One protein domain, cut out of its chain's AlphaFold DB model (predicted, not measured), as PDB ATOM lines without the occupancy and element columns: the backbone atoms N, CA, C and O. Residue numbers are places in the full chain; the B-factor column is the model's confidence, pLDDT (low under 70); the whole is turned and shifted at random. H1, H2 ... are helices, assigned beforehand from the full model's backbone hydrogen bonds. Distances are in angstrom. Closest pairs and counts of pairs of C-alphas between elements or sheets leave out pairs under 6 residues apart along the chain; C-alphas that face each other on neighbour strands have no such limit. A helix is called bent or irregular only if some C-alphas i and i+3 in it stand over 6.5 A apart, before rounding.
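AT A GLANCE: This is residues 7 to 85 and 153 to 265 of the 265 residues of an uncharacterized protein of Eubacteriaceae bacterium (UniProt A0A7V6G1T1). The model is an elongated, loosely packed assembly of helices: a four-helix bundle, H5 to H8, lies toward one end, and a long arm, H1 with H3 folded back beside it, reaches to the other. H8 packs on residues 8 to 23 of H1, H9 and H10 fold back in turn beside H8, and residues 75 to 85, of which 75 to 83 belong to H4, stick out. The printed part has 192 residues with ten named helices, H1 to H10 in order along the chain, and no named strand; its class is all helix. It is loose, with a radius of gyration of the C-alphas of 20.1 A, and its C-alphas span 67 by 40 by 34 A along their three main axes.

HOW THE PARTS SIT: H1, residues 7 to 39, touches H2, residues 43 to 46, with its residues 29 to 36 alone; the closest C-alphas, of Leu 32 and Tyr 44, are 5.7 A apart. H3, residues 48 to 63, meets H2 only through their link. H1 and H3 touch and run opposite ways at a shallow tilt of 6 degrees, with the C-alphas of Ala 14 and Leu 62 closest at 5.3 A. H4, residues 67 to 83, touches no helix; it is close to H1 but not clearly touching, about perpendicular at 75 degrees, with the C-alphas of Gln 10 and Phe 70 closest at 7.2 A. H5, residues 153 to 165, H6, residues 169 to 181, H7, residues 185 to 203, and H8, residues 208 to 231, make an up and down bundle, each running against the one before it in the chain. The hairpin of H5 and H6 only just touches, with 3 pairs of C-alphas within 8 A, at a steep tilt of 40 degrees; Leu 159 and Tyr 175 have the closest C-alphas, 6.6 A apart. H6 and H7 form a hairpin at a shallow tilt of 15 degrees, the C-alphas of Pro 169 and Ala 195 closest at 4.4 A. H7 and H8 form another at a shallow tilt of 23 degrees, the C-alphas of Asn 185 and Ala 228 closest at 4.9 A. H8 has a kink of 31 degrees near residue 219; it is neither bent nor irregular, but only just: C-alphas 218 and 221 are 6.2 A apart. H8 touches residues 8 to 23 of H1, opposite ways at a shallow tilt of 27 degrees, with the C-alphas of Tyr 19 and Pro 208 closest at 4.9 A. H9, residues 235 to 248, forms a hairpin with H8; the closest C-alphas, of Ser 226 and Ala 238, are 4.0 A apart. H10, residues 252 to 263, forms a hairpin with H9 at a shallow tilt of 11 degrees, the C-alphas of Met 246 and Arg 255 closest at 5.3 A. Residues 254 to 257 of H10 touch residues 7 to 11 of H1, with the C-alphas of Arg 7 and Leu 254 closest at 6.6 A. Every O i to N i+4 pair is within hydrogen-bond range in H3, H4, H6 and H9, against 28 of 29 in H1, 6 of 9 in H5, 12 of 15 in H7, 18 of 20 in H8 and 6 of 8 in H10; H2 is too short for such a pair.

IN THESE COORDINATES: H1 begins at C-alpha 7, (69.587, 197.915, 227.032), and measures 47.7 A from first to last C-alpha. H8 measures 34.8 A, H7 27.3 A, H4 24.3 A and H3 23.0 A. H10 ends at C-alpha 263, (68.309, 183.222, 235.452).

THE WHOLE: The C-alphas of Arg 40 and Glu 153, the two farthest apart, are 70.0 A from each other. Residues 86 to 152 are not printed; C-alphas 85 and 153 are 35.4 A apart across the cut. The links that are printed whole are tight. Mean pLDDT of the printed part is 88.3; residues 81, 84 to 85 and 261 to 265 are under 70.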
ATOM      1  N   ARG A   7      68.616 198.963 227.403       75.12
ATOM      2  CA  ARG A   7      69.587 197.915 227.032       75.12
ATOM      3  C   ARG A   7      69.984 198.001 225.554       75.12
ATOM      4  O   ARG A   7      71.166 197.997 225.208       75.12
ATOM      5  N   PHE A   8      68.996 198.130 224.680       87.06
ATOM      6  CA  PHE A   8      69.173 198.235 223.236       87.06
ATOM      7  C   PHE A   8      69.446 199.669 222.779       87.06
ATOM      8  O   PHE A   8      70.101 199.863 221.757       87.06
ATOM      9  N   LEU A   9      69.050 200.678 223.556       84.38
ATOM     10  CA  LEU A   9      69.360 202.080 223.274       84.38
ATOM     11  C   LEU A   9      70.865 202.349 223.242       84.38
ATOM     12  O   LEU A   9      71.366 202.980 222.309       84.38
ATOM     13  N   GLN A  10      71.597 201.842 224.239       87.06
ATOM     14  CA  GLN A  10      73.056 201.946 224.289       87.06
ATOM     15  C   GLN A  10      73.690 201.260 223.074       87.06
ATOM     16  O   GLN A  10      74.612 201.796 222.452       87.06
ATOM     17  N   TYR A  11      73.159 200.095 222.706       89.62
ATOM     18  CA  TYR A  11      73.610 199.312 221.562       89.62
ATOM     19  C   TYR A  11      73.379 200.045 220.231       89.62
ATOM     20  O   TYR A  11      74.292 200.159 219.407       89.62
ATOM     21  N   GLN A  12      72.197 200.638 220.059       89.56
ATOM     22  CA  GLN A  12      71.854 201.464 218.909       89.56
ATOM     23  C   GLN A  12      72.735 202.718 218.848       89.56
ATOM     24  O   GLN A  12      73.303 203.028 217.807       89.56
ATOM     25  N   LEU A  13      72.943 203.425 219.960       87.75
ATOM     26  CA  LEU A  13      73.808 204.611 219.996       87.75
ATOM     27  C   LEU A  13      75.250 204.302 219.602       87.75
ATOM     28  O   LEU A  13      75.873 205.072 218.867       87.75
ATOM     29  N   ALA A  14      75.778 203.171 220.067       89.75
ATOM     30  CA  ALA A  14      77.110 202.715 219.708       89.75
ATOM     31  C   ALA A  14      77.233 202.505 218.187       89.75
ATOM     32  O   ALA A  14      78.155 203.039 217.563       89.75
ATOM     33  N   PHE A  15      76.264 201.825 217.564       91.38
ATOM     34  CA  PHE A  15      76.251 201.638 216.112       91.38
ATOM     35  C   PHE A  15      76.021 202.925 215.326       91.38
ATOM     36  O   PHE A  15      76.712 203.146 214.334       91.38
ATOM     37  N   SER A  16      75.092 203.780 215.752       89.00
ATOM     38  CA  SER A  16      74.840 205.074 215.117       89.00
ATOM     39  C   SER A  16      76.121 205.912 215.069       89.00
ATOM     40  O   SER A  16      76.524 206.380 214.002       89.00
ATOM     41  N   ASN A  17      76.840 206.004 216.194       89.25
ATOM     42  CA  ASN A  17      78.126 206.698 216.265       89.25
ATOM     43  C   ASN A  17      79.182 206.067 215.354       89.25
ATOM     44  O   ASN A  17      79.882 206.784 214.639       89.25
ATOM     45  N   TRP A  18      79.275 204.738 215.329       92.06
ATOM     46  CA  TRP A  18      80.209 204.032 214.456       92.06
ATOM     47  C   TRP A  18      79.918 204.232 212.971       92.06
ATOM     48  O   TRP A  18      80.840 204.489 212.205       92.06
ATOM     49  N   TYR A  19      78.661 204.142 212.536       91.06
ATOM     50  CA  TYR A  19      78.326 204.314 211.125       91.06
ATOM     51  C   TYR A  19      78.445 205.771 210.678       91.06
ATOM     52  O   TYR A  19      78.931 206.012 209.575       91.06
ATOM     53  N   ASN A  20      78.102 206.736 211.538       89.44
ATOM     54  CA  ASN A  20      78.376 208.150 211.276       89.44
ATOM     55  C   ASN A  20      79.883 208.411 211.148       89.44
ATOM     56  O   ASN A  20      80.318 209.080 210.212       89.44
ATOM     57  N   PHE A  21      80.689 207.833 212.043       92.06
ATOM     58  CA  PHE A  21      82.145 207.889 211.944       92.06
ATOM     59  C   PHE A  21      82.646 207.237 210.652       92.06
ATOM     60  O   PHE A  21      83.427 207.844 209.932       92.06
ATOM     61  N   LYS A  22      82.158 206.037 210.317       90.00
ATOM     62  CA  LYS A  22      82.580 205.270 209.140       90.00
ATOM     63  C   LYS A  22      82.344 206.032 207.839       90.00
ATOM     64  O   LYS A  22      83.195 205.966 206.962       90.00
ATOM     65  N   VAL A  23      81.221 206.742 207.709       89.50
ATOM     66  CA  VAL A  23      80.936 207.575 206.527       89.50
ATOM     67  C   VAL A  23      81.945 208.722 206.414       89.50
ATOM     68  O   VAL A  23      82.514 208.924 205.347       89.50
ATOM     69  N   ARG A  24      82.237 209.420 207.520       89.75
ATOM     70  CA  ARG A  24      83.239 210.503 207.545       89.75
ATOM     71  C   ARG A  24      84.658 209.990 207.283       89.75
ATOM     72  O   ARG A  24      85.397 210.591 206.513       89.75
ATOM     73  N   ALA A  25      85.022 208.861 207.886       90.75
ATOM     74  CA  ALA A  25      86.319 208.219 207.702       90.75
ATOM     75  C   ALA A  25      86.508 207.705 206.269       90.75
ATOM     76  O   ALA A  25      87.603 207.819 205.733       90.75
ATOM     77  N   LEU A  26      85.452 207.190 205.629       89.81
ATOM     78  CA  LEU A  26      85.491 206.777 204.223       89.81
ATOM     79  C   LEU A  26      85.783 207.973 203.310       89.81
ATOM     80  O   LEU A  26      86.643 207.879 202.442       89.81
ATOM     81  N   PHE A  27      85.104 209.099 203.538       91.25
ATOM     82  CA  PHE A  27      85.352 210.329 202.792       91.25
ATOM     83  C   PHE A  27      86.802 210.808 202.957       91.25
ATOM     84  O   PHE A  27      87.482 211.072 201.971       91.25
ATOM     85  N   LEU A  28      87.314 210.817 204.192       91.00
ATOM     86  CA  LEU A  28      88.711 211.161 204.463       91.00
ATOM     87  C   LEU A  28      89.693 210.179 203.803       91.00
ATOM     88  O   LEU A  28      90.695 210.598 203.241       91.00
ATOM     89  N   THR A  29      89.386 208.881 203.820       91.75
ATOM     90  CA  THR A  29      90.196 207.837 203.170       91.75
ATOM     91  C   THR A  29      90.274 208.053 201.661       91.75
ATOM     92  O   THR A  29      91.338 207.891 201.075       91.75
ATOM     93  N   PHE A  30      89.168 208.462 201.035       92.75
ATOM     94  CA  PHE A  30      89.141 208.791 199.613       92.75
ATOM     95  C   PHE A  30      90.039 209.995 199.294       92.75
ATOM     96  O   PHE A  30      90.849 209.919 198.374       92.75
ATOM     97  N   ILE A  31      89.971 211.059 200.105       93.19
ATOM     98  CA  ILE A  31      90.859 212.227 199.974       93.19
ATOM     99  C   ILE A  31      92.327 211.810 200.120       93.19
ATOM    100  O   ILE A  31      93.148 212.155 199.274       93.19
ATOM    101  N   LEU A  32      92.659 211.037 201.158       91.81
ATOM    102  CA  LEU A  32      94.025 210.557 201.386       91.81
ATOM    103  C   LEU A  32      94.524 209.677 200.231       91.81
ATOM    104  O   LEU A  32      95.696 209.759 199.876       91.81
ATOM    105  N   GLY A  33      93.646 208.883 199.612       91.88
ATOM    106  CA  GLY A  33      93.958 208.105 198.413       91.88
ATOM    107  C   GLY A  33      94.320 208.985 197.215       91.88
ATOM    108  O   GLY A  33      95.345 208.749 196.580       91.88
ATOM    109  N   ILE A  34      93.540 210.041 196.950       93.62
ATOM    110  CA  ILE A  34      93.845 211.014 195.886       93.62
ATOM    111  C   ILE A  34      95.191 211.696 196.155       93.62
ATOM    112  O   ILE A  34      96.052 211.711 195.280       93.62
ATOM    113  N   VAL A  35      95.413 212.189 197.378       92.38
ATOM    114  CA  VAL A  35      96.675 212.849 197.762       92.38
ATOM    115  C   VAL A  35      97.866 211.901 197.618       92.38
ATOM    116  O   VAL A  35      98.911 212.304 197.107       92.38
ATOM    117  N   THR A  36      97.713 210.636 198.015       93.19
ATOM    118  CA  THR A  36      98.745 209.598 197.864       93.19
ATOM    119  C   THR A  36      99.123 209.404 196.397       93.19
ATOM    120  O   THR A  36     100.307 209.363 196.074       93.19
ATOM    121  N   LEU A  37      98.134 209.326 195.498       92.25
ATOM    122  CA  LEU A  37      98.368 209.181 194.059       92.25
ATOM    123  C   LEU A  37      99.054 210.417 193.463       92.25
ATOM    124  O   LEU A  37     100.009 210.273 192.702       92.25
ATOM    125  N   SER A  38      98.616 211.622 193.837       92.50
ATOM    126  CA  SER A  38      99.184 212.879 193.330       92.50
ATOM    127  C   SER A  38     100.611 213.135 193.816       92.50
ATOM    128  O   SER A  38     101.442 213.615 193.054       92.50
ATOM    129  N   THR A  39     100.911 212.809 195.074       92.69
ATOM    130  CA  THR A  39     102.229 213.061 195.689       92.69
ATOM    131  C   THR A  39     103.185 211.874 195.583       92.69
ATOM    132  O   THR A  39     104.350 212.000 195.950       92.69
ATOM    133  N   ARG A  40     102.697 210.713 195.118       89.00
ATOM    134  CA  ARG A  40     103.408 209.421 195.132       89.00
ATOM    135  C   ARG A  40     103.964 209.046 196.514       89.00
ATOM    136  O   ARG A  40     104.937 208.304 196.610       89.00
ATOM    137  N   ASN A  41     103.344 209.536 197.589       90.38
ATOM    138  CA  ASN A  41     103.779 209.287 198.960       90.38
ATOM    139  C   ASN A  41     102.762 208.417 199.709       90.38
ATOM    140  O   ASN A  41     101.670 208.864 200.058       90.38
ATOM    141  N   LEU A  42     103.146 207.172 199.996       88.44
ATOM    142  CA  LEU A  42     102.296 206.176 200.656       88.44
ATOM    143  C   LEU A  42     102.017 206.477 202.137       88.44
ATOM    144  O   LEU A  42     101.121 205.862 202.721       88.44
ATOM    145  N   ILE A  43     102.725 207.429 202.757       89.44
ATOM    146  CA  ILE A  43     102.554 207.736 204.184       89.44
ATOM    147  C   ILE A  43     101.122 208.184 204.515       89.44
ATOM    148  O   ILE A  43     100.600 207.865 205.581       89.44
ATOM    149  N   TYR A  44     100.444 208.856 203.579       85.62
ATOM    150  CA  TYR A  44      99.084 209.355 203.774       85.62
ATOM    151  C   TYR A  44      98.050 208.226 203.862       85.62
ATOM    152  O   TYR A  44      97.113 208.308 204.659       85.62
ATOM    153  N   ILE A  45      98.231 207.142 203.100       88.25
ATOM    154  CA  ILE A  45      97.330 205.983 203.156       88.25
ATOM    155  C   ILE A  45      97.615 205.096 204.374       88.25
ATOM    156  O   ILE A  45      96.698 204.468 204.906       88.25
ATOM    157  N   ALA A  46      98.852 205.107 204.885       89.38
ATOM    158  CA  ALA A  46      99.239 204.370 206.087       89.38
ATOM    159  C   ALA A  46      98.505 204.848 207.356       89.38
ATOM    160  O   ALA A  46      98.386 204.090 208.316       89.38
ATOM    161  N   VAL A  47      97.945 206.066 207.360       89.38
ATOM    162  CA  VAL A  47      97.137 206.613 208.470       89.38
ATOM    163  C   VAL A  47      95.722 206.005 208.521       89.38
ATOM    164  O   VAL A  47      95.077 205.989 209.573       89.38
ATOM    165  N   VAL A  48      95.224 205.451 207.410       91.25
ATOM    166  CA  VAL A  48      93.847 204.940 207.289       91.25
ATOM    167  C   VAL A  48      93.527 203.837 208.313       91.25
ATOM    168  O   VAL A  48      92.520 203.975 209.017       91.25
ATOM    169  N   PRO A  49      94.352 202.783 208.494       92.50
ATOM    170  CA  PRO A  49      94.117 201.775 209.529       92.50
ATOM    171  C   PRO A  49      93.967 202.373 210.934       92.50
ATOM    172  O   PRO A  49      93.067 201.966 211.671       92.50
ATOM    173  N   PHE A  50      94.771 203.382 211.287       92.12
ATOM    174  CA  PHE A  50      94.713 204.035 212.598       92.12
ATOM    175  C   PHE A  50      93.391 204.780 212.812       92.12
ATOM    176  O   PHE A  50      92.785 204.663 213.878       92.12
ATOM    177  N   ILE A  51      92.882 205.471 211.787       91.06
ATOM    178  CA  ILE A  51      91.570 206.136 211.835       91.06
ATOM    179  C   ILE A  51      90.470 205.107 212.139       91.06
ATOM    180  O   ILE A  51      89.663 205.295 213.057       91.06
ATOM    181  N   TYR A  52      90.443 203.989 211.411       91.88
ATOM    182  CA  TYR A  52      89.437 202.946 211.625       91.88
ATOM    183  C   TYR A  52      89.588 202.245 212.981       91.88
ATOM    184  O   TYR A  52      88.572 201.954 213.622       91.88
ATOM    185  N   LEU A  53      90.820 202.034 213.450       93.12
ATOM    186  CA  LEU A  53      91.107 201.447 214.758       93.12
ATOM    187  C   LEU A  53      90.606 202.346 215.898       93.12
ATOM    188  O   LEU A  53      89.932 201.857 216.806       93.12
ATOM    189  N   LEU A  54      90.813 203.664 215.803       91.00
ATOM    190  CA  LEU A  54      90.270 204.644 216.753       91.00
ATOM    191  C   LEU A  54      88.736 204.635 216.779       91.00
ATOM    192  O   LEU A  54      88.121 204.622 217.850       91.00
ATOM    193  N   GLY A  55      88.095 204.613 215.608       90.56
ATOM    194  CA  GLY A  55      86.637 204.524 215.518       90.56
ATOM    195  C   GLY A  55      86.087 203.232 216.125       90.56
ATOM    196  O   GLY A  55      85.077 203.254 216.835       90.56
ATOM    197  N   TYR A  56      86.763 202.106 215.886       91.81
ATOM    198  CA  TYR A  56      86.369 200.808 216.421       91.81
ATOM    199  C   TYR A  56      86.586 200.724 217.939       91.81
ATOM    200  O   TYR A  56      85.743 200.182 218.656       91.81
ATOM    201  N   GLY A  57      87.658 201.338 218.449       91.00
ATOM    202  CA  GLY A  57      87.881 201.524 219.882       91.00
ATOM    203  C   GLY A  57      86.734 202.294 220.540       91.00
ATOM    204  O   GLY A  57      86.166 201.829 221.529       91.00
ATOM    205  N   LYS A  58      86.295 203.409 219.935       89.75
ATOM    206  CA  LYS A  58      85.121 204.169 220.403       89.75
ATOM    207  C   LYS A  58      83.838 203.334 220.393       89.75
ATOM    208  O   LYS A  58      83.056 203.426 221.337       89.75
ATOM    209  N   LEU A  59      83.625 202.502 219.370       92.00
ATOM    210  CA  LEU A  59      82.486 201.579 219.314       92.00
ATOM    211  C   LEU A  59      82.508 200.593 220.494       92.00
ATOM    212  O   LEU A  59      81.512 200.467 221.207       92.00
ATOM    213  N   LYS A  60      83.646 199.924 220.731       91.44
ATOM    214  CA  LYS A  60      83.810 198.982 221.851       91.44
ATOM    215  C   LYS A  60      83.631 199.655 223.209       91.44
ATOM    216  O   LYS A  60      83.001 199.071 224.088       91.44
ATOM    217  N   TYR A  61      84.149 200.870 223.368       90.44
ATOM    218  CA  TYR A  61      83.960 201.664 224.577       90.44
ATOM    219  C   TYR A  61      82.472 201.951 224.823       90.44
ATOM    220  O   TYR A  61      81.956 201.674 225.900       90.44
ATOM    221  N   LEU A  62      81.746 202.414 223.800       89.19
ATOM    222  CA  LEU A  62      80.313 202.707 223.915       89.19
ATOM    223  C   LEU A  62      79.474 201.471 224.240       89.19
ATOM    224  O   LEU A  62      78.547 201.568 225.040       89.19
ATOM    225  N   PHE A  63      79.810 200.308 223.677       90.12
ATOM    226  CA  PHE A  63      79.118 199.057 223.992       90.12
ATOM    227  C   PHE A  63      79.238 198.624 225.452       90.12
ATOM    228  O   PHE A  63      78.377 197.876 225.913       90.12
ATOM    229  N   ASN A  64      80.288 199.056 226.153       85.75
ATOM    230  CA  ASN A  64      80.589 198.641 227.522       85.75
ATOM    231  C   ASN A  64      80.610 199.827 228.496       85.75
ATOM    232  O   ASN A  64      81.165 199.723 229.585       85.75
ATOM    233  N   LEU A  65      80.009 200.954 228.110       87.94
ATOM    234  CA  LEU A  65      79.862 202.112 228.981       87.94
ATOM    235  C   LEU A  65      79.072 201.723 230.241       87.94
ATOM    236  O   LEU A  65      78.070 201.002 230.138       87.94
ATOM    237  N   SER A  66      79.516 202.206 231.404       87.19
ATOM    238  CA  SER A  66      78.790 202.049 232.670       87.19
ATOM    239  C   SER A  66      77.403 202.688 232.585       87.19
ATOM    240  O   SER A  66      77.172 203.571 231.754       87.19
ATOM    241  N   ASP A  67      76.469 202.254 233.430       83.00
ATOM    242  CA  ASP A  67      75.113 202.818 233.446       83.00
ATOM    243  C   ASP A  67      75.120 204.312 233.775       83.00
ATOM    244  O   ASP A  67      74.442 205.086 233.105       83.00
ATOM    245  N   GLU A  68      75.965 204.744 234.714       85.38
ATOM    246  CA  GLU A  68      76.143 206.163 235.039       85.38
ATOM    247  C   GLU A  68      76.698 206.956 233.843       85.38
ATOM    248  O   GLU A  68      76.191 208.025 233.493       85.38
ATOM    249  N   GLY A  69      77.714 206.419 233.158       85.31
ATOM    250  CA  GLY A  69      78.280 207.049 231.967       85.31
ATOM    251  C   GLY A  69      77.271 207.125 230.820       85.31
ATOM    252  O   GLY A  69      77.230 208.114 230.082       85.31
ATOM    253  N   PHE A  70      76.434 206.096 230.678       84.88
ATOM    254  CA  PHE A  70      75.343 206.072 229.715       84.88
ATOM    255  C   PHE A  70      74.275 207.112 230.058       84.88
ATOM    256  O   PHE A  70      73.907 207.900 229.189       84.88
ATOM    257  N   TYR A  71      73.867 207.195 231.324       83.06
ATOM    258  CA  TYR A  71      72.907 208.181 231.810       83.06
ATOM    259  C   TYR A  71      73.383 209.618 231.552       83.06
ATOM    260  O   TYR A  71      72.672 210.378 230.899       83.06
ATOM    261  N   LYS A  72      74.634 209.955 231.902       86.38
ATOM    262  CA  LYS A  72      75.237 211.273 231.608       86.38
ATOM    263  C   LYS A  72      75.212 211.617 230.114       86.38
ATOM    264  O   LYS A  72      75.039 212.774 229.734       86.38
ATOM    265  N   ARG A  73      75.394 210.629 229.229       83.88
ATOM    266  CA  ARG A  73      75.274 210.848 227.775       83.88
ATOM    267  C   ARG A  73      73.836 211.104 227.345       83.88
ATOM    268  O   ARG A  73      73.619 211.971 226.500       83.88
ATOM    269  N   MET A  74      72.879 210.370 227.905       82.25
ATOM    270  CA  MET A  74      71.459 210.583 227.633       82.25
ATOM    271  C   MET A  74      70.999 211.960 228.121       82.25
ATOM    272  O   MET A  74      70.280 212.639 227.396       82.25
ATOM    273  N   GLU A  75      71.486 212.425 229.273       83.06
ATOM    274  CA  GLU A  75      71.232 213.783 229.765       83.06
ATOM    275  C   GLU A  75      71.796 214.855 228.828       83.06
ATOM    276  O   GLU A  75      71.069 215.761 228.429       83.06
ATOM    277  N   LYS A  76      73.049 214.719 228.372       84.00
ATOM    278  CA  LYS A  76      73.622 215.638 227.370       84.00
ATOM    279  C   LYS A  76      72.810 215.660 226.071       84.00
ATOM    280  O   LYS A  76      72.637 216.713 225.459       84.00
ATOM    281  N   GLN A  77      72.296 214.506 225.646       78.31
ATOM    282  CA  GLN A  77      71.425 214.415 224.477       78.31
ATOM    283  C   GLN A  77      70.070 215.099 224.723       78.31
ATOM    284  O   GLN A  77      69.554 215.765 223.824       78.31
ATOM    285  N   LEU A  78      69.507 214.975 225.928       79.50
ATOM    286  CA  LEU A  78      68.286 215.672 226.328       79.50
ATOM    287  C   LEU A  78      68.494 217.190 226.337       79.50
ATOM    288  O   LEU A  78      67.658 217.922 225.815       79.50
ATOM    289  N   GLU A  79      69.615 217.676 226.869       80.94
ATOM    290  CA  GLU A  79      69.960 219.098 226.829       80.94
ATOM    291  C   GLU A  79      70.092 219.616 225.398       80.94
ATOM    292  O   GLU A  79      69.592 220.695 225.090       80.94
ATOM    293  N   PHE A  80      70.711 218.838 224.506       75.75
ATOM    294  CA  PHE A  80      70.754 219.176 223.085       75.75
ATOM    295  C   PHE A  80      69.342 219.304 222.498       75.75
ATOM    296  O   PHE A  80      69.056 220.273 221.796       75.75
ATOM    297  N   TYR A  81      68.436 218.376 222.821       69.75
ATOM    298  CA  TYR A  81      67.035 218.457 222.397       69.75
ATOM    299  C   TYR A  81      66.276 219.635 223.019       69.75
ATOM    300  O   TYR A  81      65.385 220.174 222.374       69.75
ATOM    301  N   ARG A  82      66.622 220.057 224.241       74.44
ATOM    302  CA  ARG A  82      66.047 221.248 224.888       74.44
ATOM    303  C   ARG A  82      66.554 222.556 224.277       74.44
ATOM    304  O   ARG A  82      65.794 223.511 224.222       74.44
ATOM    305  N   LYS A  83      67.816 222.599 223.831       74.50
ATOM    306  CA  LYS A  83      68.462 223.789 223.242       74.50
ATOM    307  C   LYS A  83      68.164 223.974 221.754       74.50
ATOM    308  O   LYS A  83      68.266 225.085 221.244       74.50
ATOM    309  N   LYS A  84      67.855 222.896 221.028       65.50
ATOM    310  CA  LYS A  84      67.547 222.978 219.599       65.50
ATOM    311  C   LYS A  84      66.183 223.654 219.418       65.50
ATOM    312  O   LYS A  84      65.174 223.110 219.849       65.50
ATOM    313  N   ASN A  85      66.190 224.833 218.791       51.53
ATOM    314  CA  ASN A  85      64.996 225.634 218.513       51.53
ATOM    315  C   ASN A  85      63.903 224.794 217.834       51.53
ATOM    316  O   ASN A  85      64.198 224.013 216.926       51.53
ATOM    317  N   GLU A 153      41.620 201.568 227.417       83.06
ATOM    318  CA  GLU A 153      41.427 200.482 226.444       83.06
ATOM    319  C   GLU A 153      41.766 200.902 225.011       83.06
ATOM    320  O   GLU A 153      42.258 200.088 224.230       83.06
ATOM    321  N   GLU A 154      41.545 202.172 224.653       84.44
ATOM    322  CA  GLU A 154      41.871 202.681 223.319       84.44
ATOM    323  C   GLU A 154      43.365 202.549 222.981       84.44
ATOM    324  O   GLU A 154      43.712 202.281 221.830       84.44
ATOM    325  N   TYR A 155      44.263 202.651 223.967       84.31
ATOM    326  CA  TYR A 155      45.702 202.488 223.745       84.31
ATOM    327  C   TYR A 155      46.096 201.018 223.584       84.31
ATOM    328  O   TYR A 155      47.063 200.715 222.882       84.31
ATOM    329  N   ILE A 156      45.339 200.108 224.202       81.25
ATOM    330  CA  ILE A 156      45.517 198.664 224.036       81.25
ATOM    331  C   ILE A 156      45.007 198.244 222.653       81.25
ATOM    332  O   ILE A 156      45.767 197.640 221.904       81.25
ATOM    333  N   LYS A 157      43.795 198.663 222.256       85.38
ATOM    334  CA  LYS A 157      43.237 198.405 220.910       85.38
ATOM    335  C   LYS A 157      44.129 198.954 219.795       85.38
ATOM    336  O   LYS A 157      44.282 198.332 218.746       85.38
ATOM    337  N   HIS A 158      44.784 200.091 220.038       85.88
ATOM    338  CA  HIS A 158      45.776 200.644 219.116       85.88
ATOM    339  C   HIS A 158      46.922 199.659 218.819       85.88
ATOM    340  O   HIS A 158      47.395 199.624 217.686       85.88
ATOM    341  N   LEU A 159      47.362 198.832 219.778       84.56
ATOM    342  CA  LEU A 159      48.390 197.812 219.515       84.56
ATOM    343  C   LEU A 159      47.928 196.780 218.484       84.56
ATOM    344  O   LEU A 159      48.698 196.454 217.577       84.56
ATOM    345  N   ASP A 160      46.692 196.296 218.606       84.81
ATOM    346  CA  ASP A 160      46.122 195.307 217.689       84.81
ATOM    347  C   ASP A 160      46.037 195.874 216.267       84.81
ATOM    348  O   ASP A 160      46.472 195.237 215.305       84.81
ATOM    349  N   GLU A 161      45.587 197.124 216.126       87.31
ATOM    350  CA  GLU A 161      45.565 197.804 214.828       87.31
ATOM    351  C   GLU A 161      46.966 197.994 214.229       87.31
ATOM    352  O   GLU A 161      47.164 197.886 213.010       87.31
ATOM    353  N   MET A 162      47.954 198.324 215.066       82.44
ATOM    354  CA  MET A 162      49.316 198.558 214.596       82.44
ATOM    355  C   MET A 162      50.025 197.266 214.201       82.44
ATOM    356  O   MET A 162      50.902 197.312 213.335       82.44
ATOM    357  N   ALA A 163      49.623 196.118 214.751       84.44
ATOM    358  CA  ALA A 163      50.155 194.826 214.335       84.44
ATOM    359  C   ALA A 163      49.982 194.583 212.831       84.44
ATOM    360  O   ALA A 163      50.884 194.028 212.204       84.44
ATOM    361  N   GLU A 164      48.909 195.093 212.227       86.00
ATOM    362  CA  GLU A 164      48.673 195.009 210.782       86.00
ATOM    363  C   GLU A 164      49.331 196.148 210.003       86.00
ATOM    364  O   GLU A 164      50.007 195.918 208.998       86.00
ATOM    365  N   LYS A 165      49.207 197.389 210.482       88.56
ATOM    366  CA  LYS A 165      49.532 198.580 209.678       88.56
ATOM    367  C   LYS A 165      50.970 199.087 209.818       88.56
ATOM    368  O   LYS A 165      51.426 199.825 208.952       88.56
ATOM    369  N   GLU A 166      51.665 198.780 210.912       88.88
ATOM    370  CA  GLU A 166      53.000 199.334 211.165       88.88
ATOM    371  C   GLU A 166      54.083 198.600 210.355       88.88
ATOM    372  O   GLU A 166      54.098 197.370 210.262       88.88
ATOM    373  N   GLU A 167      54.998 199.380 209.779       89.19
ATOM    374  CA  GLU A 167      56.073 198.935 208.880       89.19
ATOM    375  C   GLU A 167      57.458 199.123 209.519       89.19
ATOM    376  O   GLU A 167      58.412 198.431 209.160       89.19
ATOM    377  N   SER A 168      57.589 200.062 210.463       88.44
ATOM    378  CA  SER A 168      58.848 200.399 211.124       88.44
ATOM    379  C   SER A 168      59.274 199.289 212.092       88.44
ATOM    380  O   SER A 168      58.612 199.096 213.115       88.44
ATOM    381  N   PRO A 169      60.424 198.620 211.869       90.25
ATOM    382  CA  PRO A 169      60.911 197.583 212.779       90.25
ATOM    383  C   PRO A 169      61.128 198.097 214.205       90.25
ATOM    384  O   PRO A 169      60.845 197.391 215.163       90.25
ATOM    385  N   ALA A 170      61.594 199.341 214.357       87.19
ATOM    386  CA  ALA A 170      61.811 199.941 215.671       87.19
ATOM    387  C   ALA A 170      60.492 200.126 216.434       87.19
ATOM    388  O   ALA A 170      60.402 199.756 217.600       87.19
ATOM    389  N   THR A 171      59.456 200.631 215.755       85.75
ATOM    390  CA  THR A 171      58.130 200.802 216.363       85.75
ATOM    391  C   THR A 171      57.491 199.454 216.694       85.75
ATOM    392  O   THR A 171      56.910 199.296 217.761       85.75
ATOM    393  N   LEU A 172      57.621 198.469 215.799       91.25
ATOM    394  CA  LEU A 172      57.083 197.128 216.019       91.25
ATOM    395  C   LEU A 172      57.678 196.481 217.270       91.25
ATOM    396  O   LEU A 172      56.935 195.882 218.040       91.25
ATOM    397  N   ILE A 173      58.980 196.647 217.520       91.19
ATOM    398  CA  ILE A 173      59.583 196.094 218.734       91.19
ATOM    399  C   ILE A 173      59.167 196.866 220.001       91.19
ATOM    400  O   ILE A 173      58.970 196.238 221.046       91.19
ATOM    401  N   ASP A 174      58.955 198.185 219.933       85.31
ATOM    402  CA  ASP A 174      58.342 198.922 221.051       85.31
ATOM    403  C   ASP A 174      56.960 198.333 221.395       85.31
ATOM    404  O   ASP A 174      56.649 198.096 222.567       85.31
ATOM    405  N   TYR A 175      56.158 198.016 220.374       88.94
ATOM    406  CA  TYR A 175      54.863 197.358 220.542       88.94
ATOM    407  C   TYR A 175      54.980 195.914 221.036       88.94
ATOM    408  O   TYR A 175      54.190 195.517 221.888       88.94
ATOM    409  N   THR A 176      55.987 195.147 220.609       91.31
ATOM    410  CA  THR A 176      56.271 193.816 221.168       91.31
ATOM    411  C   THR A 176      56.515 193.899 222.674       91.31
ATOM    412  O   THR A 176      55.912 193.158 223.448       91.31
ATOM    413  N   ARG A 177      57.369 194.834 223.114       88.06
ATOM    414  CA  ARG A 177      57.644 195.062 224.540       88.06
ATOM    415  C   ARG A 177      56.374 195.456 225.292       88.06
ATOM    416  O   ARG A 177      56.176 195.014 226.425       88.06
ATOM    417  N   ALA A 178      55.531 196.289 224.683       86.62
ATOM    418  CA  ALA A 178      54.258 196.678 225.269       86.62
ATOM    419  C   ALA A 178      53.313 195.480 225.438       86.62
ATOM    420  O   ALA A 178      52.797 195.270 226.534       86.62
ATOM    421  N   ALA A 179      53.172 194.653 224.401       89.38
ATOM    422  CA  ALA A 179      52.351 193.448 224.417       89.38
ATOM    423  C   ALA A 179      52.804 192.447 225.496       89.38
ATOM    424  O   ALA A 179      51.968 191.983 226.269       89.38
ATOM    425  N   ILE A 180      54.116 192.206 225.647       88.81
ATOM    426  CA  ILE A 180      54.655 191.365 226.738       88.81
ATOM    427  C   ILE A 180      54.266 191.933 228.104       88.81
ATOM    428  O   ILE A 180      53.790 191.210 228.971       88.81
ATOM    429  N   LYS A 181      54.429 193.246 228.311       85.69
ATOM    430  CA  LYS A 181      54.076 193.886 229.588       85.69
ATOM    431  C   LYS A 181      52.577 193.847 229.896       85.69
ATOM    432  O   LYS A 181      52.221 194.013 231.064       85.69
ATOM    433  N   LEU A 182      51.727 193.697 228.885       86.44
ATOM    434  CA  LEU A 182      50.280 193.524 229.013       86.44
ATOM    435  C   LEU A 182      49.872 192.041 229.078       86.44
ATOM    436  O   LEU A 182      48.684 191.747 229.066       86.44
ATOM    437  N   ASN A 183      50.836 191.113 229.140       87.75
ATOM    438  CA  ASN A 183      50.633 189.662 229.078       87.75
ATOM    439  C   ASN A 183      49.945 189.162 227.792       87.75
ATOM    440  O   ASN A 183      49.506 188.017 227.730       87.75
ATOM    441  N   ASN A 184      49.905 189.972 226.729       91.50
ATOM    442  CA  ASN A 184      49.423 189.546 225.416       91.50
ATOM    443  C   ASN A 184      50.583 188.938 224.604       91.50
ATOM    444  O   ASN A 184      51.120 189.538 223.669       91.50
ATOM    445  N   ASN A 185      51.022 187.744 225.011       93.62
ATOM    446  CA  ASN A 185      52.221 187.111 224.454       93.62
ATOM    447  C   ASN A 185      52.030 186.622 223.006       93.62
ATOM    448  O   ASN A 185      52.979 186.662 222.226       93.62
ATOM    449  N   GLN A 186      50.811 186.251 222.600       95.44
ATOM    450  CA  GLN A 186      50.515 185.896 221.204       95.44
ATOM    451  C   GLN A 186      50.718 187.093 220.263       95.44
ATOM    452  O   GLN A 186      51.386 186.979 219.230       95.44
ATOM    453  N   LEU A 187      50.215 188.272 220.651       94.50
ATOM    454  CA  LEU A 187      50.453 189.509 219.910       94.50
ATOM    455  C   LEU A 187      51.943 189.871 219.890       94.50
ATOM    456  O   LEU A 187      52.465 190.278 218.851       94.50
ATOM    457  N   ALA A 188      52.649 189.683 221.009       94.31
ATOM    458  CA  ALA A 188      54.086 189.925 221.079       94.31
ATOM    459  C   ALA A 188      54.873 189.062 220.077       94.31
ATOM    460  O   ALA A 188      55.701 189.603 219.341       94.31
ATOM    461  N   VAL A 189      54.576 187.758 219.987       96.69
ATOM    462  CA  VAL A 189      55.178 186.848 218.995       96.69
ATOM    463  C   VAL A 189      54.930 187.358 217.572       96.69
ATOM    464  O   VAL A 189      55.872 187.482 216.783       96.69
ATOM    465  N   LYS A 190      53.681 187.718 217.246       96.00
ATOM    466  CA  LYS A 190      53.309 188.255 215.926       96.00
ATOM    467  C   LYS A 190      54.100 189.520 215.577       96.00
ATOM    468  O   LYS A 190      54.689 189.607 214.498       96.00
ATOM    469  N   LEU A 191      54.157 190.482 216.498       95.06
ATOM    470  CA  LEU A 191      54.875 191.748 216.319       95.06
ATOM    471  C   LEU A 191      56.390 191.546 216.176       95.06
ATOM    472  O   LEU A 191      57.005 192.168 215.310       95.06
ATOM    473  N   ALA A 192      56.987 190.655 216.977       95.19
ATOM    474  CA  ALA A 192      58.421 190.361 216.927       95.19
ATOM    475  C   ALA A 192      58.825 189.744 215.580       95.19
ATOM    476  O   ALA A 192      59.796 190.183 214.957       95.19
ATOM    477  N   ASN A 193      58.038 188.780 215.092       95.75
ATOM    478  CA  ASN A 193      58.247 188.162 213.783       95.75
ATOM    479  C   ASN A 193      58.109 189.187 212.652       95.75
ATOM    480  O   ASN A 193      58.989 189.289 211.795       95.75
ATOM    481  N   LYS A 194      57.066 190.025 212.691       95.38
ATOM    482  CA  LYS A 194      56.881 191.089 211.698       95.38
ATOM    483  C   LYS A 194      58.046 192.082 211.703       95.38
ATOM    484  O   LYS A 194      58.543 192.465 210.643       95.38
ATOM    485  N   ALA A 195      58.524 192.477 212.884       94.25
ATOM    486  CA  ALA A 195      59.680 193.355 213.012       94.25
ATOM    487  C   ALA A 195      60.930 192.740 212.375       94.25
ATOM    488  O   ALA A 195      61.644 193.427 211.640       94.25
ATOM    489  N   TRP A 196      61.177 191.449 212.611       94.06
ATOM    490  CA  TRP A 196      62.282 190.711 212.003       94.06
ATOM    491  C   TRP A 196      62.202 190.693 210.472       94.06
ATOM    492  O   TRP A 196      63.193 190.972 209.789       94.06
ATOM    493  N   GLU A 197      61.021 190.422 209.916       94.81
ATOM    494  CA  GLU A 197      60.805 190.419 208.470       94.81
ATOM    495  C   GLU A 197      61.045 191.793 207.846       94.81
ATOM    496  O   GLU A 197      61.845 191.920 206.913       94.81
ATOM    497  N   LYS A 198      60.429 192.842 208.403       93.50
ATOM    498  CA  LYS A 198      60.591 194.221 207.921       93.50
ATOM    499  C   LYS A 198      62.032 194.714 208.074       93.50
ATOM    500  O   LYS A 198      62.525 195.468 207.230       93.50
ATOM    501  N   ASN A 199      62.770 194.221 209.072       93.25
ATOM    502  CA  ASN A 199      64.179 194.557 209.269       93.25
ATOM    503  C   ASN A 199      65.074 194.150 208.080       93.25
ATOM    504  O   ASN A 199      66.104 194.783 207.831       93.25
ATOM    505  N   LYS A 200      64.685 193.140 207.286       91.50
ATOM    506  CA  LYS A 200      65.434 192.725 206.082       91.50
ATOM    507  C   LYS A 200      65.570 193.863 205.063       91.50
ATOM    508  O   LYS A 200      66.601 193.955 204.393       91.50
ATOM    509  N   LEU A 201      64.589 194.766 204.990       89.00
ATOM    510  CA  LEU A 201      64.623 195.936 204.103       89.00
ATOM    511  C   LEU A 201      65.708 196.940 204.521       89.00
ATOM    512  O   LEU A 201      66.349 197.565 203.676       89.00
ATOM    513  N   PHE A 202      65.986 197.038 205.823       86.69
ATOM    514  CA  PHE A 202      66.972 197.967 206.377       86.69
ATOM    515  C   PHE A 202      68.410 197.491 206.133       86.69
ATOM    516  O   PHE A 202      69.323 198.315 206.075       86.69
ATOM    517  N   LYS A 203      68.629 196.188 205.892       85.62
ATOM    518  CA  LYS A 203      69.945 195.626 205.532       85.62
ATOM    519  C   LYS A 203      70.548 196.298 204.294       85.62
ATOM    520  O   LYS A 203      71.760 196.513 204.235       85.62
ATOM    521  N   LYS A 204      69.709 196.620 203.301       83.69
ATOM    522  CA  LYS A 204      70.130 197.224 202.023       83.69
ATOM    523  C   LYS A 204      70.402 198.728 202.139       83.69
ATOM    524  O   LYS A 204      71.065 199.302 201.277       83.69
ATOM    525  N   GLN A 205      69.940 199.364 203.213       86.12
ATOM    526  CA  GLN A 205      70.072 200.801 203.399       86.12
ATOM    527  C   GLN A 205      71.502 201.193 203.795       86.12
ATOM    528  O   GLN A 205      72.157 200.571 204.640       86.12
ATOM    529  N   ARG A 206      72.009 202.264 203.174       80.31
ATOM    530  CA  ARG A 206      73.358 202.793 203.450       80.31
ATOM    531  C   ARG A 206      73.370 203.853 204.548       80.31
ATOM    532  O   ARG A 206      74.421 204.072 205.148       80.31
ATOM    533  N   HIS A 207      72.224 204.471 204.839       86.88
ATOM    534  CA  HIS A 207      72.136 205.532 205.837       86.88
ATOM    535  C   HIS A 207      72.508 205.011 207.243       86.88
ATOM    536  O   HIS A 207      71.990 203.965 207.658       86.88
ATOM    537  N   PRO A 208      73.363 205.723 208.008       86.62
ATOM    538  CA  PRO A 208      73.824 205.290 209.331       86.62
ATOM    539  C   PRO A 208      72.702 204.923 210.303       86.62
ATOM    540  O   PRO A 208      72.806 203.922 211.010       86.62
ATOM    541  N   ILE A 209      71.607 205.691 210.294       86.06
ATOM    542  CA  ILE A 209      70.444 205.445 211.158       86.06
ATOM    543  C   ILE A 209      69.810 204.084 210.848       86.06
ATOM    544  O   ILE A 209      69.604 203.290 211.762       86.06
ATOM    545  N   TYR A 210      69.562 203.767 209.574       89.44
ATOM    546  CA  TYR A 210      68.946 202.494 209.194       89.44
ATOM    547  C   TYR A 210      69.851 201.303 209.500       89.44
ATOM    548  O   TYR A 210      69.372 200.285 209.988       89.44
ATOM    549  N   ARG A 211      71.171 201.444 209.319       89.81
ATOM    550  CA  ARG A 211      72.128 200.407 209.735       89.81
ATOM    551  C   ARG A 211      72.165 200.211 211.243       89.81
ATOM    552  O   ARG A 211      72.310 199.087 211.717       89.81
ATOM    553  N   SER A 212      72.052 201.297 211.997       90.88
ATOM    554  CA  SER A 212      71.985 201.239 213.450       90.88
ATOM    555  C   SER A 212      70.733 200.504 213.927       90.88
ATOM    556  O   SER A 212      70.840 199.629 214.784       90.88
ATOM    557  N   ILE A 213      69.573 200.823 213.346       90.81
ATOM    558  CA  ILE A 213      68.310 200.124 213.615       90.81
ATOM    559  C   ILE A 213      68.462 198.650 213.238       90.81
ATOM    560  O   ILE A 213      68.237 197.790 214.078       90.81
ATOM    561  N   TYR A 214      68.971 198.359 212.037       93.00
ATOM    562  CA  TYR A 214      69.152 196.993 211.552       93.00
ATOM    563  C   TYR A 214      69.898 196.096 212.539       93.00
ATOM    564  O   TYR A 214      69.388 195.048 212.934       93.00
ATOM    565  N   ASN A 215      71.085 196.528 212.977       92.56
ATOM    566  CA  ASN A 215      71.892 195.744 213.910       92.56
ATOM    567  C   ASN A 215      71.254 195.631 215.298       92.56
ATOM    568  O   ASN A 215      71.498 194.649 215.990       92.56
ATOM    569  N   THR A 216      70.461 196.622 215.711       93.62
ATOM    570  CA  THR A 216      69.772 196.600 217.007       93.62
ATOM    571  C   THR A 216      68.625 195.597 216.985       93.62
ATOM    572  O   THR A 216      68.558 194.730 217.850       93.62
ATOM    573  N   ILE A 217      67.782 195.648 215.950       94.00
ATOM    574  CA  ILE A 217      66.632 194.751 215.784       94.00
ATOM    575  C   ILE A 217      67.073 193.302 215.582       94.00
ATOM    576  O   ILE A 217      66.392 192.403 216.063       94.00
ATOM    577  N   LEU A 218      68.237 193.072 214.957       94.56
ATOM    578  CA  LEU A 218      68.811 191.730 214.859       94.56
ATOM    579  C   LEU A 218      68.943 191.059 216.230       94.56
ATOM    580  O   LEU A 218      68.670 189.876 216.329       94.56
ATOM    581  N   VAL A 219      69.333 191.791 217.275       94.94
ATOM    582  CA  VAL A 219      69.448 191.237 218.635       94.94
ATOM    583  C   VAL A 219      68.110 191.290 219.366       94.94
ATOM    584  O   VAL A 219      67.759 190.380 220.107       94.94
ATOM    585  N   ALA A 220      67.370 192.381 219.192       93.88
ATOM    586  CA  ALA A 220      66.233 192.657 220.047       93.88
ATOM    587  C   ALA A 220      64.985 191.847 219.689       93.88
ATOM    588  O   ALA A 220      64.305 191.372 220.590       93.88
ATOM    589  N   ALA A 221      64.703 191.648 218.399       94.94
ATOM    590  CA  ALA A 221      63.576 190.826 217.960       94.94
ATOM    591  C   ALA A 221      63.626 189.390 218.519       94.94
ATOM    592  O   ALA A 221      62.657 189.011 219.173       94.94
ATOM    593  N   PRO A 222      64.725 188.622 218.364       95.38
ATOM    594  CA  PRO A 222      64.807 187.276 218.933       95.38
ATOM    595  C   PRO A 222      64.769 187.279 220.468       95.38
ATOM    596  O   PRO A 222      64.148 186.407 221.060       95.38
ATOM    597  N   TYR A 223      65.329 188.294 221.135       94.94
ATOM    598  CA  TYR A 223      65.211 188.416 222.593       94.94
ATOM    599  C   TYR A 223      63.764 188.627 223.070       94.94
ATOM    600  O   TYR A 223      63.304 187.971 223.997       94.94
ATOM    601  N   TYR A 224      63.011 189.543 222.461       93.81
ATOM    602  CA  TYR A 224      61.613 189.717 222.864       93.81
ATOM    603  C   TYR A 224      60.744 188.535 222.434       93.81
ATOM    604  O   TYR A 224      59.813 188.177 223.151       93.81
ATOM    605  N   LEU A 225      61.069 187.894 221.310       95.50
ATOM    606  CA  LEU A 225      60.428 186.650 220.911       95.50
ATOM    607  C   LEU A 225      60.668 185.552 221.956       95.50
ATOM    608  O   LEU A 225      59.709 184.897 222.349       95.50
ATOM    609  N   SER A 226      61.891 185.403 222.480       95.56
ATOM    610  CA  SER A 226      62.177 184.412 223.523       95.56
ATOM    611  C   SER A 226      61.370 184.660 224.796       95.56
ATOM    612  O   SER A 226      60.825 183.717 225.360       95.56
ATOM    613  N   LEU A 227      61.234 185.918 225.228       93.12
ATOM    614  CA  LEU A 227      60.404 186.264 226.388       93.12
ATOM    615  C   LEU A 227      58.928 185.904 226.168       93.12
ATOM    616  O   LEU A 227      58.298 185.315 227.043       93.12
ATOM    617  N   ALA A 228      58.381 186.240 224.998       94.88
ATOM    618  CA  ALA A 228      56.988 185.948 224.676       94.88
ATOM    619  C   ALA A 228      56.726 184.436 224.574       94.88
ATOM    620  O   ALA A 228      55.733 183.957 225.113       94.88
ATOM    621  N   LEU A 229      57.628 183.685 223.933       96.06
ATOM    622  CA  LEU A 229      57.549 182.225 223.808       96.06
ATOM    623  C   LEU A 229      57.652 181.527 225.167       96.06
ATOM    624  O   LEU A 229      56.872 180.618 225.439       96.06
ATOM    625  N   LYS A 230      58.552 181.988 226.046       93.19
ATOM    626  CA  LYS A 230      58.666 181.459 227.412       93.19
ATOM    627  C   LYS A 230      57.353 181.626 228.179       93.19
ATOM    628  O   LYS A 230      56.864 180.668 228.762       93.19
ATOM    629  N   ASN A 231      56.730 182.803 228.100       92.75
ATOM    630  CA  ASN A 231      55.433 183.051 228.737       92.75
ATOM    631  C   ASN A 231      54.272 182.227 228.141       92.75
ATOM    632  O   ASN A 231      53.207 182.157 228.749       92.75
ATOM    633  N   LEU A 232      54.448 181.647 226.949       94.56
ATOM    634  CA  LEU A 232      53.496 180.728 226.312       94.56
ATOM    635  C   LEU A 232      53.808 179.247 226.599       94.56
ATOM    636  O   LEU A 232      53.066 178.383 226.142       94.56
ATOM    637  N   GLY A 233      54.887 178.942 227.330       93.38
ATOM    638  CA  GLY A 233      55.338 177.571 227.596       93.38
ATOM    639  C   GLY A 233      56.155 176.929 226.464       93.38
ATOM    640  O   GLY A 233      56.459 175.743 226.527       93.38
ATOM    641  N   GLU A 234      56.551 177.682 225.430       94.81
ATOM    642  CA  GLU A 234      57.395 177.189 224.327       94.81
ATOM    643  C   GLU A 234      58.899 177.262 224.684       94.81
ATOM    644  O   GLU A 234      59.684 177.945 224.018       94.81
ATOM    645  N   GLU A 235      59.320 176.573 225.750       92.81
ATOM    646  CA  GLU A 235      60.657 176.716 226.363       92.81
ATOM    647  C   GLU A 235      61.826 176.436 225.405       92.81
ATOM    648  O   GLU A 235      62.735 177.257 225.266       92.81
ATOM    649  N   GLU A 236      61.784 175.316 224.683       94.12
ATOM    650  CA  GLU A 236      62.840 174.921 223.737       94.12
ATOM    651  C   GLU A 236      63.051 175.960 222.633       94.12
ATOM    652  O   GLU A 236      64.172 176.257 222.207       94.12
ATOM    653  N   ARG A 237      61.952 176.543 222.158       95.81
ATOM    654  CA  ARG A 237      61.993 177.557 221.111       95.81
ATOM    655  C   ARG A 237      62.458 178.896 221.673       95.81
ATOM    656  O   ARG A 237      63.278 179.558 221.039       95.81
ATOM    657  N   ALA A 238      62.009 179.261 222.873       94.50
ATOM    658  CA  ALA A 238      62.483 180.444 223.580       94.50
ATOM    659  C   ALA A 238      64.005 180.407 223.788       94.50
ATOM    660  O   ALA A 238      64.691 181.386 223.488       94.50
ATOM    661  N   LYS A 239      64.547 179.261 224.218       94.88
ATOM    662  CA  LYS A 239      65.987 179.074 224.421       94.88
ATOM    663  C   LYS A 239      66.783 179.285 223.133       94.88
ATOM    664  O   LYS A 239      67.736 180.061 223.125       94.88
ATOM    665  N   LYS A 240      66.346 178.685 222.019       95.75
ATOM    666  CA  LYS A 240      66.987 178.857 220.701       95.75
ATOM    667  C   LYS A 240      67.039 180.321 220.260       95.75
ATOM    668  O   LYS A 240      68.066 180.775 219.752       95.75
ATOM    669  N   GLU A 241      65.958 181.071 220.467       96.19
ATOM    670  CA  GLU A 241      65.903 182.499 220.129       96.19
ATOM    671  C   GLU A 241      66.823 183.341 221.029       96.19
ATOM    672  O   GLU A 241      67.542 184.222 220.545       96.19
ATOM    673  N   LEU A 242      66.882 183.038 222.330       95.25
ATOM    674  CA  LEU A 242      67.775 183.725 223.263       95.25
ATOM    675  C   LEU A 242      69.254 183.458 222.938       95.25
ATOM    676  O   LEU A 242      70.050 184.398 222.843       95.25
ATOM    677  N   GLU A 243      69.622 182.198 222.698       95.44
ATOM    678  CA  GLU A 243      70.964 181.806 222.256       95.44
ATOM    679  C   GLU A 243      71.349 182.506 220.952       95.44
ATOM    680  O   GLU A 243      72.460 183.036 220.814       95.44
ATOM    681  N   PHE A 244      70.410 182.574 220.003       95.88
ATOM    682  CA  PHE A 244      70.601 183.301 218.760       95.88
ATOM    683  C   PHE A 244      70.899 184.784 219.021       95.88
ATOM    684  O   PHE A 244      71.907 185.282 218.511       95.88
ATOM    685  N   ALA A 245      70.095 185.465 219.851       94.81
ATOM    686  CA  ALA A 245      70.284 186.866 220.232       94.81
ATOM    687  C   ALA A 245      71.647 187.111 220.907       94.81
ATOM    688  O   ALA A 245      72.365 188.062 220.569       94.81
ATOM    689  N   MET A 246      72.050 186.229 221.825       94.69
ATOM    690  CA  MET A 246      73.345 186.305 222.501       94.69
ATOM    691  C   MET A 246      74.507 186.144 221.521       94.69
ATOM    692  O   MET A 246      75.451 186.935 221.559       94.69
ATOM    693  N   ARG A 247      74.433 185.170 220.606       94.88
ATOM    694  CA  ARG A 247      75.494 184.876 219.631       94.88
ATOM    695  C   ARG A 247      75.799 186.057 218.711       94.88
ATOM    696  O   ARG A 247      76.959 186.322 218.403       94.88
ATOM    697  N   ILE A 248      74.773 186.774 218.266       93.38
ATOM    698  CA  ILE A 248      74.924 187.901 217.329       93.38
ATOM    699  C   ILE A 248      75.214 189.243 218.021       93.38
ATOM    700  O   ILE A 248      75.619 190.209 217.363       93.38
ATOM    701  N   SER A 249      75.019 189.328 219.339       92.81
ATOM    702  CA  SER A 249      75.257 190.547 220.107       92.81
ATOM    703  C   SER A 249      76.751 190.856 220.237       92.81
ATOM    704  O   SER A 249      77.549 190.082 220.768       92.81
ATOM    705  N   ARG A 250      77.147 192.052 219.787       91.25
ATOM    706  CA  ARG A 250      78.546 192.516 219.828       91.25
ATOM    707  C   ARG A 250      78.950 193.155 221.157       91.25
ATOM    708  O   ARG A 250      80.135 193.411 221.370       91.25
ATOM    709  N   SER A 251      77.995 193.426 222.048       91.81
ATOM    710  CA  SER A 251      78.261 194.012 223.366       91.81
ATOM    711  C   SER A 251      78.364 192.904 224.411       91.81
ATOM    712  O   SER A 251      77.451 192.096 224.560       91.81
ATOM    713  N   LYS A 252      79.483 192.859 225.150       89.81
ATOM    714  CA  LYS A 252      79.646 191.930 226.283       89.81
ATOM    715  C   LYS A 252      78.634 192.247 227.385       89.81
ATOM    716  O   LYS A 252      77.992 191.334 227.886       89.81
ATOM    717  N   LYS A 253      78.451 193.537 227.692       90.19
ATOM    718  CA  LYS A 253      77.457 194.022 228.658       90.19
ATOM    719  C   LYS A 253      76.038 193.593 228.279       90.19
ATOM    720  O   LYS A 253      75.327 193.064 229.124       90.19
ATOM    721  N   LEU A 254      75.647 193.772 227.012       90.25
ATOM    722  CA  LEU A 254      74.327 193.345 226.546       90.25
ATOM    723  C   LEU A 254      74.185 191.827 226.645       90.25
ATOM    724  O   LEU A 254      73.217 191.376 227.228       90.25
ATOM    725  N   ARG A 255      75.161 191.045 226.155       91.88
ATOM    726  CA  ARG A 255      75.128 189.574 226.275       91.88
ATOM    727  C   ARG A 255      74.923 189.112 227.714       91.88
ATOM    728  O   ARG A 255      74.030 188.311 227.944       91.88
ATOM    729  N   LYS A 256      75.678 189.676 228.662       89.56
ATOM    730  CA  LYS A 256      75.506 189.384 230.090       89.56
ATOM    731  C   LYS A 256      74.088 189.720 230.563       89.56
ATOM    732  O   LYS A 256      73.430 188.873 231.137       89.56
ATOM    733  N   SER A 257      73.569 190.900 230.220       87.00
ATOM    734  CA  SER A 257      72.191 191.286 230.566       87.00
ATOM    735  C   SER A 257      71.113 190.373 229.957       87.00
ATOM    736  O   SER A 257      70.046 190.231 230.558       87.00
ATOM    737  N   LEU A 258      71.343 189.804 228.769       89.38
ATOM    738  CA  LEU A 258      70.427 188.838 228.154       89.38
ATOM    739  C   LEU A 258      70.477 187.498 228.900       89.38
ATOM    740  O   LEU A 258      69.425 186.951 229.203       89.38
ATOM    741  N   GLN A 259      71.676 187.035 229.257       85.38
ATOM    742  CA  GLN A 259      71.895 185.817 230.041       85.38
ATOM    743  C   GLN A 259      71.325 185.929 231.462       85.38
ATOM    744  O   GLN A 259      70.660 185.022 231.934       85.38
ATOM    745  N   ASP A 260      71.488 187.069 232.134       80.81
ATOM    746  CA  ASP A 260      70.898 187.292 233.460       80.81
ATOM    747  C   ASP A 260      69.353 187.254 233.402       80.81
ATOM    748  O   ASP A 260      68.694 186.913 234.380       80.81
ATOM    749  N   SER A 261      68.760 187.555 232.236       68.38
ATOM    750  CA  SER A 261      67.312 187.406 232.019       68.38
ATOM    751  C   SER A 261      66.879 185.936 231.879       68.38
ATOM    752  O   SER A 261      65.692 185.660 231.992       68.38
ATOM    753  N   GLU A 262      67.809 185.009 231.641       57.94
ATOM    754  CA  GLU A 262      67.588 183.554 231.655       57.94
ATOM    755  C   GLU A 262      67.481 183.014 233.091       57.94
ATOM    756  O   GLU A 262      66.770 182.045 233.316       57.94
ATOM    757  N   ILE A 263      68.160 183.664 234.050       45.69
ATOM    758  CA  ILE A 263      68.309 183.222 235.452       45.69
ATOM    759  C   ILE A 263      67.182 183.755 236.360       45.69
ATOM    760  O   ILE A 263      66.866 183.148 237.378       45.69
ATOM    761  N   VAL A 264      66.584 184.903 236.020       41.00
ATOM    762  CA  VAL A 264      65.539 185.580 236.826       41.00
ATOM    763  C   VAL A 264      64.108 185.184 236.402       41.00
ATOM    764  O   VAL A 264      63.129 185.681 236.954       41.00
ATOM    765  N   LEU A 265      63.970 184.281 235.431       34.97
ATOM    766  CA  LEU A 265      62.699 183.770 234.903       34.97
ATOM    767  C   LEU A 265      62.650 182.254 235.043       34.97
ATOM    768  O   LEU A 265      61.557 181.712 234.792       34.97
TER     769      LEU A 265